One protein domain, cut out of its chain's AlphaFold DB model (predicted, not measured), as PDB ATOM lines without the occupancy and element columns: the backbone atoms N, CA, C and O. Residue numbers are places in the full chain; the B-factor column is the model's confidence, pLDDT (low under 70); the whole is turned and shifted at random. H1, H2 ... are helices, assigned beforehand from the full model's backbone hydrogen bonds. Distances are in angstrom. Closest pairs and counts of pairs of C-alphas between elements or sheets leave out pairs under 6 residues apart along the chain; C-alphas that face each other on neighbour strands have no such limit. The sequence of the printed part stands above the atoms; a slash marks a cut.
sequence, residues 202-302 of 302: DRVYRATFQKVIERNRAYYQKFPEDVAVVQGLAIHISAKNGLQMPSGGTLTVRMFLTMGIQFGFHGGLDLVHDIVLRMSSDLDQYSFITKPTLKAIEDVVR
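Overview. This is residues 202 to 302 of the 302 residues of the protein "Similar to prolyl oligopeptidase" of Botryotinia fuckeliana (strain T4) (UniProt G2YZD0). Four helices, H2 to H5, fold back and forth into a compact body, with H3 and H4 lying between H2 and H5, and the long helix H1 reaches out from this body as an arm. Residues 202 to 210 of H1 stick out, while its later part meets the body near H3. The printed part has 101 residues, with five named helices in the order H1, H2, H3, H4, H5 and no named strand; the class is all helix. The whole is compact, with a radius of gyration of the C-alphas of 13.9 A, yet elongated in outline, spanning 43 by 28 by 24 A.

Along the chain. H1 takes residues 202 to 222, 30.3 A long, beginning at C-alpha 202 (307.046, 383.407, 293.351). H2, residues 226 to 239, measures 19.4 A. H3, residues 253 to 264, measures 20.1 A and begins at C-alpha 253 (296.149, 386.246, 269.402). H4, residues 268 to 286, measures 26.6 A. H5, residues 291 to 300, measures 14.7 A and ends at C-alpha 300 (287.708, 377.106, 276.869).

Arrangement. H3 is the hub, touching the four other helices. H1 touches it with residues 215 to 219 alone, about perpendicular at 87 degrees; the closest C-alphas, of Arg 215 and Phe 263, are 6.1 A apart. H2 and H3 form a helical hairpin at a shallow tilt of 33 degrees, only just short of steep, with the C-alphas of Ala 234 and Val 253 closest at 5.4 A. H2 also touches H4 at a steep tilt of 56 degrees, the closest C-alphas being those of Val 229 and Ser 280, 6.8 A apart. H4 and H5 form a hairpin at a shallow tilt of 19 degrees, opposite ways, with the C-alphas of Met 279 and Thr 293 closest at 6.6 A. H5 is apart from H1 and from H2. In H1, H2, H4 and H5 every O i to N i+4 pair is within hydrogen-bond range; in H3 this holds for 2 of 8, while 9 of 9 O i to N i+3 pairs are within range.

Size, cuts and confidence. The C-alphas of Arg 203 and Gln 285, the two farthest apart, are separated by 46.3 A. Without residues 202 to 210, which stand free, the body spans 31 by 25 by 19 A. The printed part has no cut. The link from H2 to H3 is long, with 13 residues, and within it residues 243 to 244 pair antiparallel with residues 250 to 251; the other links are tight. Mean pLDDT of the printed part is 96.3, and residue 302, the chain's last, is under 70.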
ATOM      1  N   ASP A 202     305.993 383.525 294.368       95.00
ATOM      2  CA  ASP A 202     307.046 383.407 293.351       95.00
ATOM      3  C   ASP A 202     307.575 381.979 293.187       95.00
ATOM      4  O   ASP A 202     307.873 381.552 292.072       95.00
ATOM      5  N   ARG A 203     307.712 381.220 294.285       94.75
ATOM      6  CA  ARG A 203     308.145 379.816 294.214       94.75
ATOM      7  C   ARG A 203     307.098 378.966 293.500       94.75
ATOM      8  O   ARG A 203     307.462 378.127 292.678       94.75
ATOM      9  N   VAL A 204     305.824 379.208 293.796       92.56
ATOM     10  CA  VAL A 204     304.693 378.529 293.153       92.56
ATOM     11  C   VAL A 204     304.679 378.846 291.662       92.56
ATOM     12  O   VAL A 204     304.692 377.924 290.851       92.56
ATOM     13  N   TYR A 205     304.756 380.128 291.294       93.44
ATOM     14  CA  TYR A 205     304.772 380.562 289.898       93.44
ATOM     15  C   TYR A 205     305.979 380.022 289.128       93.44
ATOM     16  O   TYR A 205     305.828 379.547 288.006       93.44
ATOM     17  N   ARG A 206     307.179 380.006 289.722       95.00
ATOM     18  CA  ARG A 206     308.354 379.386 289.085       95.00
ATOM     19  C   ARG A 206     308.126 377.908 288.765       95.00
ATOM     20  O   ARG A 206     308.470 377.474 287.668       95.00
ATOM     21  N   ALA A 207     307.533 377.147 289.684       93.31
ATOM     22  CA  ALA A 207     307.222 375.738 289.451       93.31
ATOM     23  C   ALA A 207     306.136 375.554 288.375       93.31
ATOM     24  O   ALA A 207     306.270 374.690 287.506       93.31
ATOM     25  N   THR A 208     305.087 376.381 288.380       92.25
ATOM     26  CA  THR A 208     304.021 376.283 287.373       92.25
ATOM     27  C   THR A 208     304.495 376.700 285.985       92.25
ATOM     28  O   THR A 208     304.107 376.048 285.020       92.25
ATOM     29  N   PHE A 209     305.393 377.683 285.850       94.62
ATOM     30  CA  PHE A 209     305.991 378.026 284.553       94.62
ATOM     31  C   PHE A 209     306.755 376.855 283.934       94.62
ATOM     32  O   PHE A 209     306.601 376.599 282.740       94.62
ATOM     33  N   GLN A 210     307.513 376.101 284.736       95.75
ATOM     34  CA  GLN A 210     308.165 374.887 284.236       95.75
ATOM     35  C   GLN A 210     307.135 373.878 283.731       95.75
ATOM     36  O   GLN A 210     307.273 373.344 282.630       95.75
ATOM     37  N   LYS A 211     306.032 373.700 284.470       95.25
ATOM     38  CA  LYS A 211     304.964 372.801 284.034       95.25
ATOM     39  C   LYS A 211     304.287 373.264 282.745       95.25
ATOM     40  O   LYS A 211     303.990 372.438 281.888       95.25
ATOM     41  N   VAL A 212     304.078 374.569 282.573       95.62
ATOM     42  CA  VAL A 212     303.534 375.146 281.334       95.62
ATOM     43  C   VAL A 212     304.450 374.839 280.146       95.62
ATOM     44  O   VAL A 212     303.951 374.420 279.101       95.62
ATOM     45  N   ILE A 213     305.771 374.973 280.301       96.69
ATOM     46  CA  ILE A 213     306.745 374.637 279.248       96.69
ATOM     47  C   ILE A 213     306.661 373.148 278.888       96.69
ATOM     48  O   ILE A 213     306.563 372.805 277.710       96.69
ATOM     49  N   GLU A 214     306.653 372.261 279.887       97.75
ATOM     50  CA  GLU A 214     306.509 370.813 279.676       97.75
ATOM     51  C   GLU A 214     305.221 370.463 278.923       97.75
ATOM     52  O   GLU A 214     305.247 369.671 277.983       97.75
ATOM     53  N   ARG A 215     304.088 371.058 279.316       97.88
ATOM     54  CA  ARG A 215     302.786 370.770 278.702       97.88
ATOM     55  C   ARG A 215     302.673 371.312 277.279       97.88
ATOM     56  O   ARG A 215     302.121 370.617 276.435       97.88
ATOM     57  N   ASN A 216     303.262 372.473 276.987       97.94
ATOM     58  CA  ASN A 216     303.364 372.980 275.615       97.94
ATOM     59  C   ASN A 216     304.218 372.060 274.730       97.94
ATOM     60  O   ASN A 216     303.833 371.764 273.603       97.94
ATOM     61  N   ARG A 217     305.354 371.562 275.240       98.38
ATOM     62  CA  ARG A 217     306.171 370.580 274.506       98.38
ATOM     63  C   ARG A 217     305.389 369.298 274.241       98.38
ATOM     64  O   ARG A 217     305.406 368.815 273.118       98.38
ATOM     65  N   ALA A 218     304.676 368.784 275.243       98.44
ATOM     66  CA  ALA A 218     303.856 367.585 275.096       98.44
ATOM     67  C   ALA A 218     302.743 367.754 274.044       98.44
ATOM     68  O   ALA A 218     302.470 366.814 273.306       98.44
ATOM     69  N   TYR A 219     302.129 368.940 273.955       98.69
ATOM     70  CA  TYR A 219     301.130 369.248 272.929       98.69
ATOM     71  C   TYR A 219     301.713 369.122 271.515       98.69
ATOM     72  O   TYR A 219     301.255 368.287 270.744       98.69
ATOM     73  N   TYR A 220     302.783 369.861 271.205       98.56
ATOM     74  CA  TYR A 220     303.380 369.837 269.864       98.56
ATOM     75  C   TYR A 220     304.136 368.540 269.541       98.56
ATOM     76  O   TYR A 220     304.349 368.226 268.378       98.56
ATOM     77  N   GLN A 221     304.546 367.764 270.547       98.62
ATOM     78  CA  GLN A 221     305.041 366.402 270.325       98.62
ATOM     79  C   GLN A 221     303.922 365.450 269.895       98.62
ATOM     80  O   GLN A 221     304.178 364.531 269.122       98.62
ATOM     81  N   LYS A 222     302.704 365.648 270.413       98.56
ATOM     82  CA  LYS A 222     301.533 364.842 270.065       98.56
ATOM     83  C   LYS A 222     300.936 365.251 268.713       98.56
ATOM     84  O   LYS A 222     300.567 364.367 267.952       98.56
ATOM     85  N   PHE A 223     300.889 366.553 268.436       98.62
ATOM     86  CA  PHE A 223     300.332 367.153 267.218       98.62
ATOM     87  C   PHE A 223     301.373 368.081 266.561       98.62
ATOM     88  O   PHE A 223     301.317 369.304 266.724       98.62
ATOM     89  N   PRO A 224     302.400 367.530 265.889       98.56
ATOM     90  CA  PRO A 224     303.456 368.333 265.263       98.56
ATOM     91  C   PRO A 224     302.947 369.265 264.152       98.56
ATOM     92  O   PRO A 224     303.516 370.337 263.941       98.56
ATOM     93  N   GLU A 225     301.867 368.892 263.466       98.12
ATOM     94  CA  GLU A 225     301.193 369.689 262.440       98.12
ATOM     95  C   GLU A 225     300.644 371.016 262.986       98.12
ATOM     96  O   GLU A 225     300.685 372.039 262.293       98.12
ATOM     97  N   ASP A 226     300.233 371.040 264.258       98.62
ATOM     98  CA  ASP A 226     299.624 372.215 264.877       98.62
ATOM     99  C   ASP A 226     300.610 373.378 265.020       98.62
ATOM    100  O   ASP A 226     300.183 374.521 265.154       98.62
ATOM    101  N   VAL A 227     301.926 373.146 264.932       98.50
ATOM    102  CA  VAL A 227     302.919 374.235 264.938       98.50
ATOM    103  C   VAL A 227     302.643 375.225 263.804       98.50
ATOM    104  O   VAL A 227     302.576 376.433 264.039       98.50
ATOM    105  N   ALA A 228     302.463 374.723 262.580       98.50
ATOM    106  CA  ALA A 228     302.205 375.562 261.415       98.50
ATOM    107  C   ALA A 228     300.777 376.126 261.439       98.50
ATOM    108  O   ALA A 228     300.568 377.302 261.130       98.50
ATOM    109  N   VAL A 229     299.801 375.316 261.864       98.62
ATOM    110  CA  VAL A 229     298.392 375.725 261.921       98.62
ATOM    111  C   VAL A 229     298.187 376.856 262.930       98.62
ATOM    112  O   VAL A 229     297.624 377.893 262.585       98.62
ATOM    113  N   VAL A 230     298.704 376.721 264.154       98.62
ATOM    114  CA  VAL A 230     298.606 377.750 265.203       98.62
ATOM    115  C   VAL A 230     299.261 379.060 264.752       98.62
ATOM    116  O   VAL A 230     298.703 380.132 264.993       98.62
ATOM    117  N   GLN A 231     300.405 378.998 264.061       98.50
ATOM    118  CA  GLN A 231     301.049 380.185 263.482       98.50
ATOM    119  C   GLN A 231     300.167 380.854 262.417       98.50
ATOM    120  O   GLN A 231     299.969 382.069 262.466       98.50
ATOM    121  N   GLY A 232     299.591 380.074 261.498       98.56
ATOM    122  CA  GLY A 232     298.672 380.579 260.475       98.56
ATOM    123  C   GLY A 232     297.420 381.228 261.072       98.56
ATOM    124  O   GLY A 232     297.044 382.336 260.686       98.56
ATOM    125  N   LEU A 233     296.821 380.593 262.083       98.56
ATOM    126  CA  LEU A 233     295.669 381.131 262.810       98.56
ATOM    127  C   LEU A 233     296.017 382.430 263.544       98.56
ATOM    128  O   LEU A 233     295.252 383.392 263.482       98.56
ATOM    129  N   ALA A 234     297.184 382.508 264.188       98.62
ATOM    130  CA  ALA A 234     297.643 383.732 264.841       98.62
ATOM    131  C   ALA A 234     297.805 384.893 263.841       98.62
ATOM    132  O   ALA A 234     297.364 386.011 264.122       98.62
ATOM    133  N   ILE A 235     298.370 384.627 262.658       98.56
ATOM    134  CA  ILE A 235     298.486 385.613 261.574       98.56
ATOM    135  C   ILE A 235     297.095 386.062 261.110       98.56
ATOM    136  O   ILE A 235     296.848 387.264 261.021       98.56
ATOM    137  N   HIS A 236     296.173 385.123 260.875       98.31
ATOM    138  CA  HIS A 236     294.801 385.434 260.467       98.31
ATOM    139  C   HIS A 236     294.088 386.333 261.488       98.31
ATOM    140  O   HIS A 236     293.540 387.377 261.126       98.31
ATOM    141  N   ILE A 237     294.129 385.961 262.772       98.38
ATOM    142  CA  ILE A 237     293.518 386.732 263.862       98.38
ATOM    143  C   ILE A 237     294.121 388.140 263.917       98.38
ATOM    144  O   ILE A 237     293.385 389.123 264.001       98.38
ATOM    145  N   SER A 238     295.451 388.256 263.836       98.19
ATOM    146  CA  SER A 238     296.135 389.550 263.864       98.19
ATOM    147  C   SER A 238     295.765 390.426 262.666       98.19
ATOM    148  O   SER A 238     295.490 391.609 262.846       98.19
ATOM    149  N   ALA A 239     295.707 389.862 261.456       98.00
ATOM    150  CA  ALA A 239     295.373 390.593 260.233       98.00
ATOM    151  C   ALA A 239     293.944 391.165 260.241       98.00
ATOM    152  O   ALA A 239     293.661 392.149 259.561       98.00
ATOM    153  N   LYS A 240     293.040 390.564 261.023       97.12
ATOM    154  CA  LYS A 240     291.662 391.035 261.215       97.12
ATOM    155  C   LYS A 240     291.498 392.001 262.397       97.12
ATOM    156  O   LYS A 240     290.381 392.437 262.648       97.12
ATOM    157  N   ASN A 241     292.578 392.350 263.105       96.69
ATOM    158  CA  ASN A 241     292.537 393.061 264.391       96.69
ATOM    159  C   ASN A 241     291.699 392.326 265.458       96.69
ATOM    160  O   ASN A 241     291.069 392.939 266.320       96.69
ATOM    161  N   GLY A 242     291.726 390.991 265.407       97.44
ATOM    162  CA  GLY A 242     290.950 390.097 266.257       97.44
ATOM    163  C   GLY A 242     289.582 389.715 265.681       97.44
ATOM    164  O   GLY A 242     289.070 390.345 264.760       97.44
ATOM    165  N   LEU A 243     288.990 388.644 266.218       97.56
ATOM    166  CA  LEU A 243     287.703 388.109 265.752       97.56
ATOM    167  C   LEU A 243     286.595 388.404 266.767       97.56
ATOM    168  O   LEU A 243     286.796 388.225 267.964       97.56
ATOM    169  N   GLN A 244     285.426 388.849 266.305       97.25
ATOM    170  CA  GLN A 244     284.300 389.150 267.196       97.25
ATOM    171  C   GLN A 244     283.708 387.871 267.783       97.25
ATOM    172  O   GLN A 244     283.345 386.954 267.050       97.25
ATOM    173  N   MET A 245     283.602 387.824 269.108       95.69
ATOM    174  CA  MET A 245     283.139 386.646 269.833       95.69
ATOM    175  C   MET A 245     281.604 386.650 269.995       95.69
ATOM    176  O   MET A 245     281.016 387.721 270.167       95.69
ATOM    177  N   PRO A 246     280.922 385.485 269.934       94.81
ATOM    178  CA  PRO A 246     279.462 385.387 270.011       94.81
ATOM    179  C   PRO A 246     278.817 386.073 271.219       94.81
ATOM    180  O   PRO A 246     277.719 386.611 271.091       94.81
ATOM    181  N   SER A 247     279.478 386.040 272.376       91.88
ATOM    182  CA  SER A 247     279.016 386.645 273.629       91.88
ATOM    183  C   SER A 247     279.512 388.086 273.823       91.88
ATOM    184  O   SER A 247     279.318 388.658 274.895       91.88
ATOM    185  N   GLY A 248     280.152 388.672 272.808       91.06
ATOM    186  CA  GLY A 248     280.816 389.970 272.872       91.06
ATOM    187  C   GLY A 248     282.310 389.866 273.189       91.06
ATOM    188  O   GLY A 248     282.798 388.871 273.724       91.06
ATOM    189  N   GLY A 249     283.048 390.923 272.846       91.88
ATOM    190  CA  GLY A 249     284.505 390.972 272.957       91.88
ATOM    191  C   GLY A 249     285.228 390.464 271.707       91.88
ATOM    192  O   GLY A 249     284.613 390.080 270.712       91.88
ATOM    193  N   THR A 250     286.558 390.479 271.771       96.19
ATOM    194  CA  THR A 250     287.428 390.213 270.622       96.19
ATOM    195  C   THR A 250     288.435 389.115 270.956       96.19
ATOM    196  O   THR A 250     289.255 389.275 271.862       96.19
ATOM    197  N   LEU A 251     288.432 388.029 270.181       97.25
ATOM    198  CA  LEU A 251     289.486 387.021 270.197       97.25
ATOM    199  C   LEU A 251     290.757 387.621 269.609       97.25
ATOM    200  O   LEU A 251     290.895 387.769 268.395       97.25
ATOM    201  N   THR A 252     291.684 387.978 270.486       97.56
ATOM    202  CA  THR A 252     293.042 388.380 270.117       97.56
ATOM    203  C   THR A 252     293.950 387.158 270.025       97.56
ATOM    204  O   THR A 252     293.643 386.106 270.586       97.56
ATOM    205  N   VAL A 253     295.123 387.306 269.403       98.12
ATOM    206  CA  VAL A 253     296.149 386.246 269.402       98.12
ATOM    207  C   VAL A 253     296.508 385.829 270.830       98.12
ATOM    208  O   VAL A 253     296.631 384.642 271.115       98.12
ATOM    209  N   ARG A 254     296.610 386.784 271.765       96.69
ATOM    210  CA  ARG A 254     296.908 386.481 273.172       96.69
ATOM    211  C   ARG A 254     295.828 385.595 273.801       96.69
ATOM    212  O   ARG A 254     296.180 384.639 274.479       96.69
ATOM    213  N   MET A 255     294.551 385.890 273.561       95.88
ATOM    214  CA  MET A 255     293.422 385.101 274.075       95.88
ATOM    215  C   MET A 255     293.322 383.723 273.401       95.88
ATOM    216  O   MET A 255     293.041 382.728 274.059       95.88
ATOM    217  N   PHE A 256     293.630 383.630 272.108       97.56
ATOM    218  CA  PHE A 256     293.752 382.344 271.419       97.56
ATOM    219  C   PHE A 256     294.840 381.466 272.057       97.56
ATOM    220  O   PHE A 256     294.592 380.313 272.400       97.56
ATOM    221  N   LEU A 257     296.020 382.027 272.332       96.31
ATOM    222  CA  LEU A 257     297.116 381.285 272.965       96.31
ATOM    223  C   LEU A 257     296.837 380.908 274.431       96.31
ATOM    224  O   LEU A 257     297.452 379.972 274.944       96.31
ATOM    225  N   THR A 258     295.891 381.569 275.114       95.31
ATOM    226  CA  THR A 258     295.498 381.163 276.474       95.31
ATOM    227  C   THR A 258     294.707 379.857 276.525       95.31
ATOM    228  O   THR A 258     294.615 379.276 277.604       95.31
ATOM    229  N   MET A 259     294.239 379.319 275.388       96.19
ATOM    230  CA  MET A 259     293.651 377.969 275.332       96.19
ATOM    231  C   MET A 259     294.595 376.887 275.876       96.19
ATOM    232  O   MET A 259     294.132 375.871 276.384       96.19
ATOM    233  N   GLY A 260     295.913 377.130 275.875       95.25
ATOM    234  CA  GLY A 260     296.899 376.238 276.489       95.25
ATOM    235  C   GLY A 260     296.689 375.982 277.990       95.25
ATOM    236  O   GLY A 260     297.249 375.023 278.520       95.25
ATOM    237  N   ILE A 261     295.852 376.764 278.688       93.81
ATOM    238  CA  ILE A 261     295.419 376.440 280.058       93.81
ATOM    239  C   ILE A 261     294.762 375.054 280.133       93.81
ATOM    240  O   ILE A 261     294.956 374.326 281.112       93.81
ATOM    241  N   GLN A 262     294.066 374.650 279.064       96.88
ATOM    242  CA  GLN A 262     293.407 373.353 278.965       96.88
ATOM    243  C   GLN A 262     294.404 372.202 279.063       96.88
ATOM    244  O   GLN A 262     294.063 371.147 279.584       96.88
ATOM    245  N   PHE A 263     295.678 372.402 278.708       96.31
ATOM    246  CA  PHE A 263     296.690 371.359 278.836       96.31
ATOM    247  C   PHE A 263     296.863 370.853 280.277       96.31
ATOM    248  O   PHE A 263     297.390 369.757 280.466       96.31
ATOM    249  N   GLY A 264     296.451 371.610 281.298       92.44
ATOM    250  CA  GLY A 264     296.450 371.161 282.694       92.44
ATOM    251  C   GLY A 264     295.328 370.179 283.053       92.44
ATOM    252  O   GLY A 264     295.410 369.525 284.091       92.44
ATOM    253  N   PHE A 265     294.300 370.053 282.212       92.00
ATOM    254  CA  PHE A 265     293.115 369.238 282.455       92.00
ATOM    255  C   PHE A 265     293.193 367.884 281.741       92.00
ATOM    256  O   PHE A 265     293.943 367.684 280.780       92.00
ATOM    257  N   HIS A 266     292.404 366.927 282.227       92.62
ATOM    258  CA  HIS A 266     292.269 365.625 281.585       92.62
ATOM    259  C   HIS A 266     291.678 365.784 280.175       92.62
ATOM    260  O   HIS A 266     290.686 366.486 280.007       92.62
ATOM    261  N   GLY A 267     292.304 365.167 279.167       96.56
ATOM    262  CA  GLY A 267     291.900 365.296 277.757       96.56
ATOM    263  C   GLY A 267     292.192 366.661 277.116       96.56
ATOM    264  O   GLY A 267     291.872 366.875 275.954       96.56
ATOM    265  N   GLY A 268     292.820 367.595 277.835       97.25
ATOM    266  CA  GLY A 268     292.935 368.972 277.362       97.25
ATOM    267  C   GLY A 268     293.913 369.209 276.209       97.25
ATOM    268  O   GLY A 268     293.827 370.249 275.571       97.25
ATOM    269  N   LEU A 269     294.835 368.278 275.918       98.31
ATOM    270  CA  LEU A 269     295.659 368.372 274.701       98.31
ATOM    271  C   LEU A 269     294.798 368.135 273.455       98.31
ATOM    272  O   LEU A 269     294.840 368.930 272.525       98.31
ATOM    273  N   ASP A 270     294.009 367.061 273.479       98.50
ATOM    274  CA  ASP A 270     293.090 366.663 272.411       98.50
ATOM    275  C   ASP A 270     292.022 367.736 272.180       98.50
ATOM    276  O   ASP A 270     291.826 368.166 271.054       98.50
ATOM    277  N   LEU A 271     291.432 368.271 273.256       98.12
ATOM    278  CA  LEU A 271     290.456 369.362 273.168       98.12
ATOM    279  C   LEU A 271     290.993 370.588 272.410       98.12
ATOM    280  O   LEU A 271     290.280 371.190 271.612       98.12
ATOM    281  N   VAL A 272     292.233 370.995 272.694       98.31
ATOM    282  CA  VAL A 272     292.836 372.160 272.030       98.31
ATOM    283  C   VAL A 272     293.137 371.851 270.567       98.31
ATOM    284  O   VAL A 272     292.848 372.691 269.718       98.31
ATOM    285  N   HIS A 273     293.646 370.654 270.274       98.62
ATOM    286  CA  HIS A 273     293.856 370.198 268.902       98.62
ATOM    287  C   HIS A 273     292.548 370.195 268.100       98.62
ATOM    288  O   HIS A 273     292.499 370.785 267.025       98.62
ATOM    289  N   ASP A 274     291.461 369.650 268.653       98.50
ATOM    290  CA  ASP A 274     290.149 369.620 267.996       98.50
ATOM    291  C   ASP A 274     289.664 371.032 267.623       98.50
ATOM    292  O   ASP A 274     289.118 371.254 266.540       98.50
ATOM    293  N   ILE A 275     289.890 372.018 268.500       98.38
ATOM    294  CA  ILE A 275     289.553 373.419 268.226       98.38
ATOM    295  C   ILE A 275     290.455 374.000 267.129       98.38
ATOM    296  O   ILE A 275     289.947 374.669 266.230       98.38
ATOM    297  N   VAL A 276     291.766 373.750 267.179       98.62
ATOM    298  CA  VAL A 276     292.732 374.225 266.172       98.62
ATOM    299  C   VAL A 276     292.417 373.649 264.791       98.62
ATOM    300  O   VAL A 276     292.288 374.415 263.833       98.62
ATOM    301  N   LEU A 277     292.190 372.337 264.705       98.62
ATOM    302  CA  LEU A 277     291.785 371.635 263.489       98.62
ATOM    303  C   LEU A 277     290.471 372.191 262.932       98.62
ATOM    304  O   LEU A 277     290.309 372.388 261.725       98.62
ATOM    305  N   ARG A 278     289.516 372.483 263.816       98.38
ATOM    306  CA  ARG A 278     288.242 373.072 263.416       98.38
ATOM    307  C   ARG A 278     288.403 374.492 262.877       98.38
ATOM    308  O   ARG A 278     287.774 374.838 261.881       98.38
ATOM    309  N   MET A 279     289.246 375.309 263.505       98.50
ATOM    310  CA  MET A 279     289.540 376.660 263.028       98.50
ATOM    311  C   MET A 279     290.212 376.649 261.654       98.50
ATOM    312  O   MET A 279     289.841 377.458 260.806       98.50
ATOM    313  N   SER A 280     291.178 375.758 261.419       98.50
ATOM    314  CA  SER A 280     291.824 375.659 260.106       98.50
ATOM    315  C   SER A 280     290.844 375.185 259.036       98.50
ATOM    316  O   SER A 280     290.749 375.810 257.985       98.50
ATOM    317  N   SER A 281     290.030 374.176 259.353       98.56
ATOM    318  CA  SER A 281     288.990 373.666 258.451       98.56
ATOM    319  C   SER A 281     287.971 374.746 258.070       98.56
ATOM    320  O   SER A 281     287.581 374.856 256.910       98.56
ATOM    321  N   ASP A 282     287.567 375.587 259.028       98.62
ATOM    322  CA  ASP A 282     286.677 376.722 258.772       98.62
ATOM    323  C   ASP A 282     287.299 377.737 257.793       98.62
ATOM    324  O   ASP A 282     286.611 378.246 256.904       98.62
ATOM    325  N   LEU A 283     288.596 378.039 257.931       98.19
ATOM    326  CA  LEU A 283     289.289 378.943 257.008       98.19
ATOM    327  C   LEU A 283     289.424 378.342 255.613       98.19
ATOM    328  O   LEU A 283     289.179 379.051 254.638       98.19
ATOM    329  N   ASP A 284     289.754 377.058 255.521       97.94
ATOM    330  CA  ASP A 284     289.900 376.366 254.242       97.94
ATOM    331  C   ASP A 284     288.563 376.290 253.494       97.94
ATOM    332  O   ASP A 284     288.511 376.482 252.280       97.94
ATOM    333  N   GLN A 285     287.462 376.061 254.216       98.06
ATOM    334  CA  GLN A 285     286.143 375.891 253.612       98.06
ATOM    335  C   GLN A 285     285.412 377.214 253.354       98.06
ATOM    336  O   GLN A 285     284.729 377.355 252.337       98.06
ATOM    337  N   TYR A 286     285.515 378.176 254.273       97.88
ATOM    338  CA  TYR A 286     284.674 379.376 254.268       97.88
ATOM    339  C   TYR A 286     285.462 380.687 254.255       97.88
ATOM    340  O   TYR A 286     284.861 381.747 254.100       97.88
ATOM    341  N   SER A 287     286.790 380.654 254.417       95.62
ATOM    342  CA  SER A 287     287.649 381.843 254.572       95.62
ATOM    343  C   SER A 287     287.352 382.705 255.815       95.62
ATOM    344  O   SER A 287     287.866 383.822 255.937       95.62
ATOM    345  N   PHE A 288     286.549 382.204 256.759       96.62
ATOM    346  CA  PHE A 288     286.276 382.835 258.052       96.62
ATOM    347  C   PHE A 288     286.010 381.783 259.135       96.62
ATOM    348  O   PHE A 288     285.540 380.690 258.842       96.62
ATOM    349  N   ILE A 289     286.260 382.131 260.403       98.25
ATOM    350  CA  ILE A 289     285.964 381.250 261.544       98.25
ATOM    351  C   ILE A 289     284.469 381.292 261.861       98.25
ATOM    352  O   ILE A 289     283.900 382.358 262.105       98.25
ATOM    353  N   THR A 290     283.822 380.130 261.882       98.00
ATOM    354  CA  THR A 290     282.371 380.042 262.045       98.00
ATOM    355  C   THR A 290     281.933 380.375 263.472       98.00
ATOM    356  O   THR A 290     282.652 380.162 264.453       98.00
ATOM    357  N   LYS A 291     280.691 380.856 263.620       97.06
ATOM    358  CA  LYS A 291     280.101 381.178 264.930       97.06
ATOM    359  C   LYS A 291     280.174 380.016 265.934       97.06
ATOM    360  O   LYS A 291     280.524 380.280 267.085       97.06
ATOM    361  N   PRO A 292     279.898 378.745 265.568       97.19
ATOM    362  CA  PRO A 292     280.026 377.665 266.534       97.19
ATOM    363  C   PRO A 292     281.491 377.381 266.908       97.19
ATOM    364  O   PRO A 292     281.727 376.846 267.985       97.19
ATOM    365  N   THR A 293     282.487 377.709 266.069       98.06
ATOM    366  CA  THR A 293     283.924 377.571 266.420       98.06
ATOM    367  C   THR A 293     284.338 378.637 267.405       98.06
ATOM    368  O   THR A 293     284.906 378.325 268.446       98.06
ATOM    369  N   LEU A 294     283.943 379.882 267.143       97.44
ATOM    370  CA  LEU A 294     284.149 380.969 268.093       97.44
ATOM    371  C   LEU A 294     283.476 380.664 269.433       97.44
ATOM    372  O   LEU A 294     284.075 380.913 270.471       97.44
ATOM    373  N   LYS A 295     282.283 380.053 269.430       96.12
ATOM    374  CA  LYS A 295     281.618 379.634 270.670       96.12
ATOM    375  C   LYS A 295     282.418 378.573 271.437       96.12
ATOM    376  O   LYS A 295     282.588 378.717 272.641       96.12
ATOM    377  N   ALA A 296     282.949 377.562 270.745       96.06
ATOM    378  CA  ALA A 296     283.789 376.538 271.368       96.06
ATOM    379  C   ALA A 296     285.058 377.138 272.000       96.06
ATOM    380  O   ALA A 296     285.394 376.791 273.126       96.06
ATOM    381  N   ILE A 297     285.711 378.090 271.317       96.00
ATOM    382  CA  ILE A 297     286.861 378.834 271.861       96.00
ATOM    383  C   ILE A 297     286.449 379.596 273.124       96.00
ATOM    384  O   ILE A 297     287.131 379.533 274.139       96.00
ATOM    385  N   GLU A 298     285.315 380.295 273.073       93.44
ATOM    386  CA  GLU A 298     284.760 381.073 274.183       93.44
ATOM    387  C   GLU A 298     284.586 380.247 275.461       93.44
ATOM    388  O   GLU A 298     284.790 380.765 276.554       93.44
ATOM    389  N   ASP A 299     284.216 378.975 275.327       91.19
ATOM    390  CA  ASP A 299     283.970 378.084 276.459       91.19
ATOM    391  C   ASP A 299     285.268 377.538 277.084       91.19
ATOM    392  O   ASP A 299     285.252 377.132 278.246       91.19
ATOM    393  N   VAL A 300     286.399 377.577 276.366       92.06
ATOM    394  CA  VAL A 300     287.708 377.106 276.869       92.06
ATOM    395  C   VAL A 300     288.653 378.212 277.342       92.06
ATOM    396  O   VAL A 300     289.615 377.910 278.051       92.06
ATOM    397  N   VAL A 301     288.407 379.470 276.965       85.50
ATOM    398  CA  VAL A 301     289.233 380.639 277.348       85.50
ATOM    399  C   VAL A 301     288.630 381.496 278.469       85.50
ATOM    400  O   VAL A 301     289.205 382.532 278.805       85.50
ATOM    401  N   ARG A 302     287.467 381.106 279.005       62.41
ATOM    402  CA  ARG A 302     286.771 381.792 280.108       62.41
ATOM    403  C   ARG A 302     287.364 381.495 281.479       62.41
ATOM    404  O   ARG A 302     287.782 380.340 281.714       62.41
TER     405      ARG A 302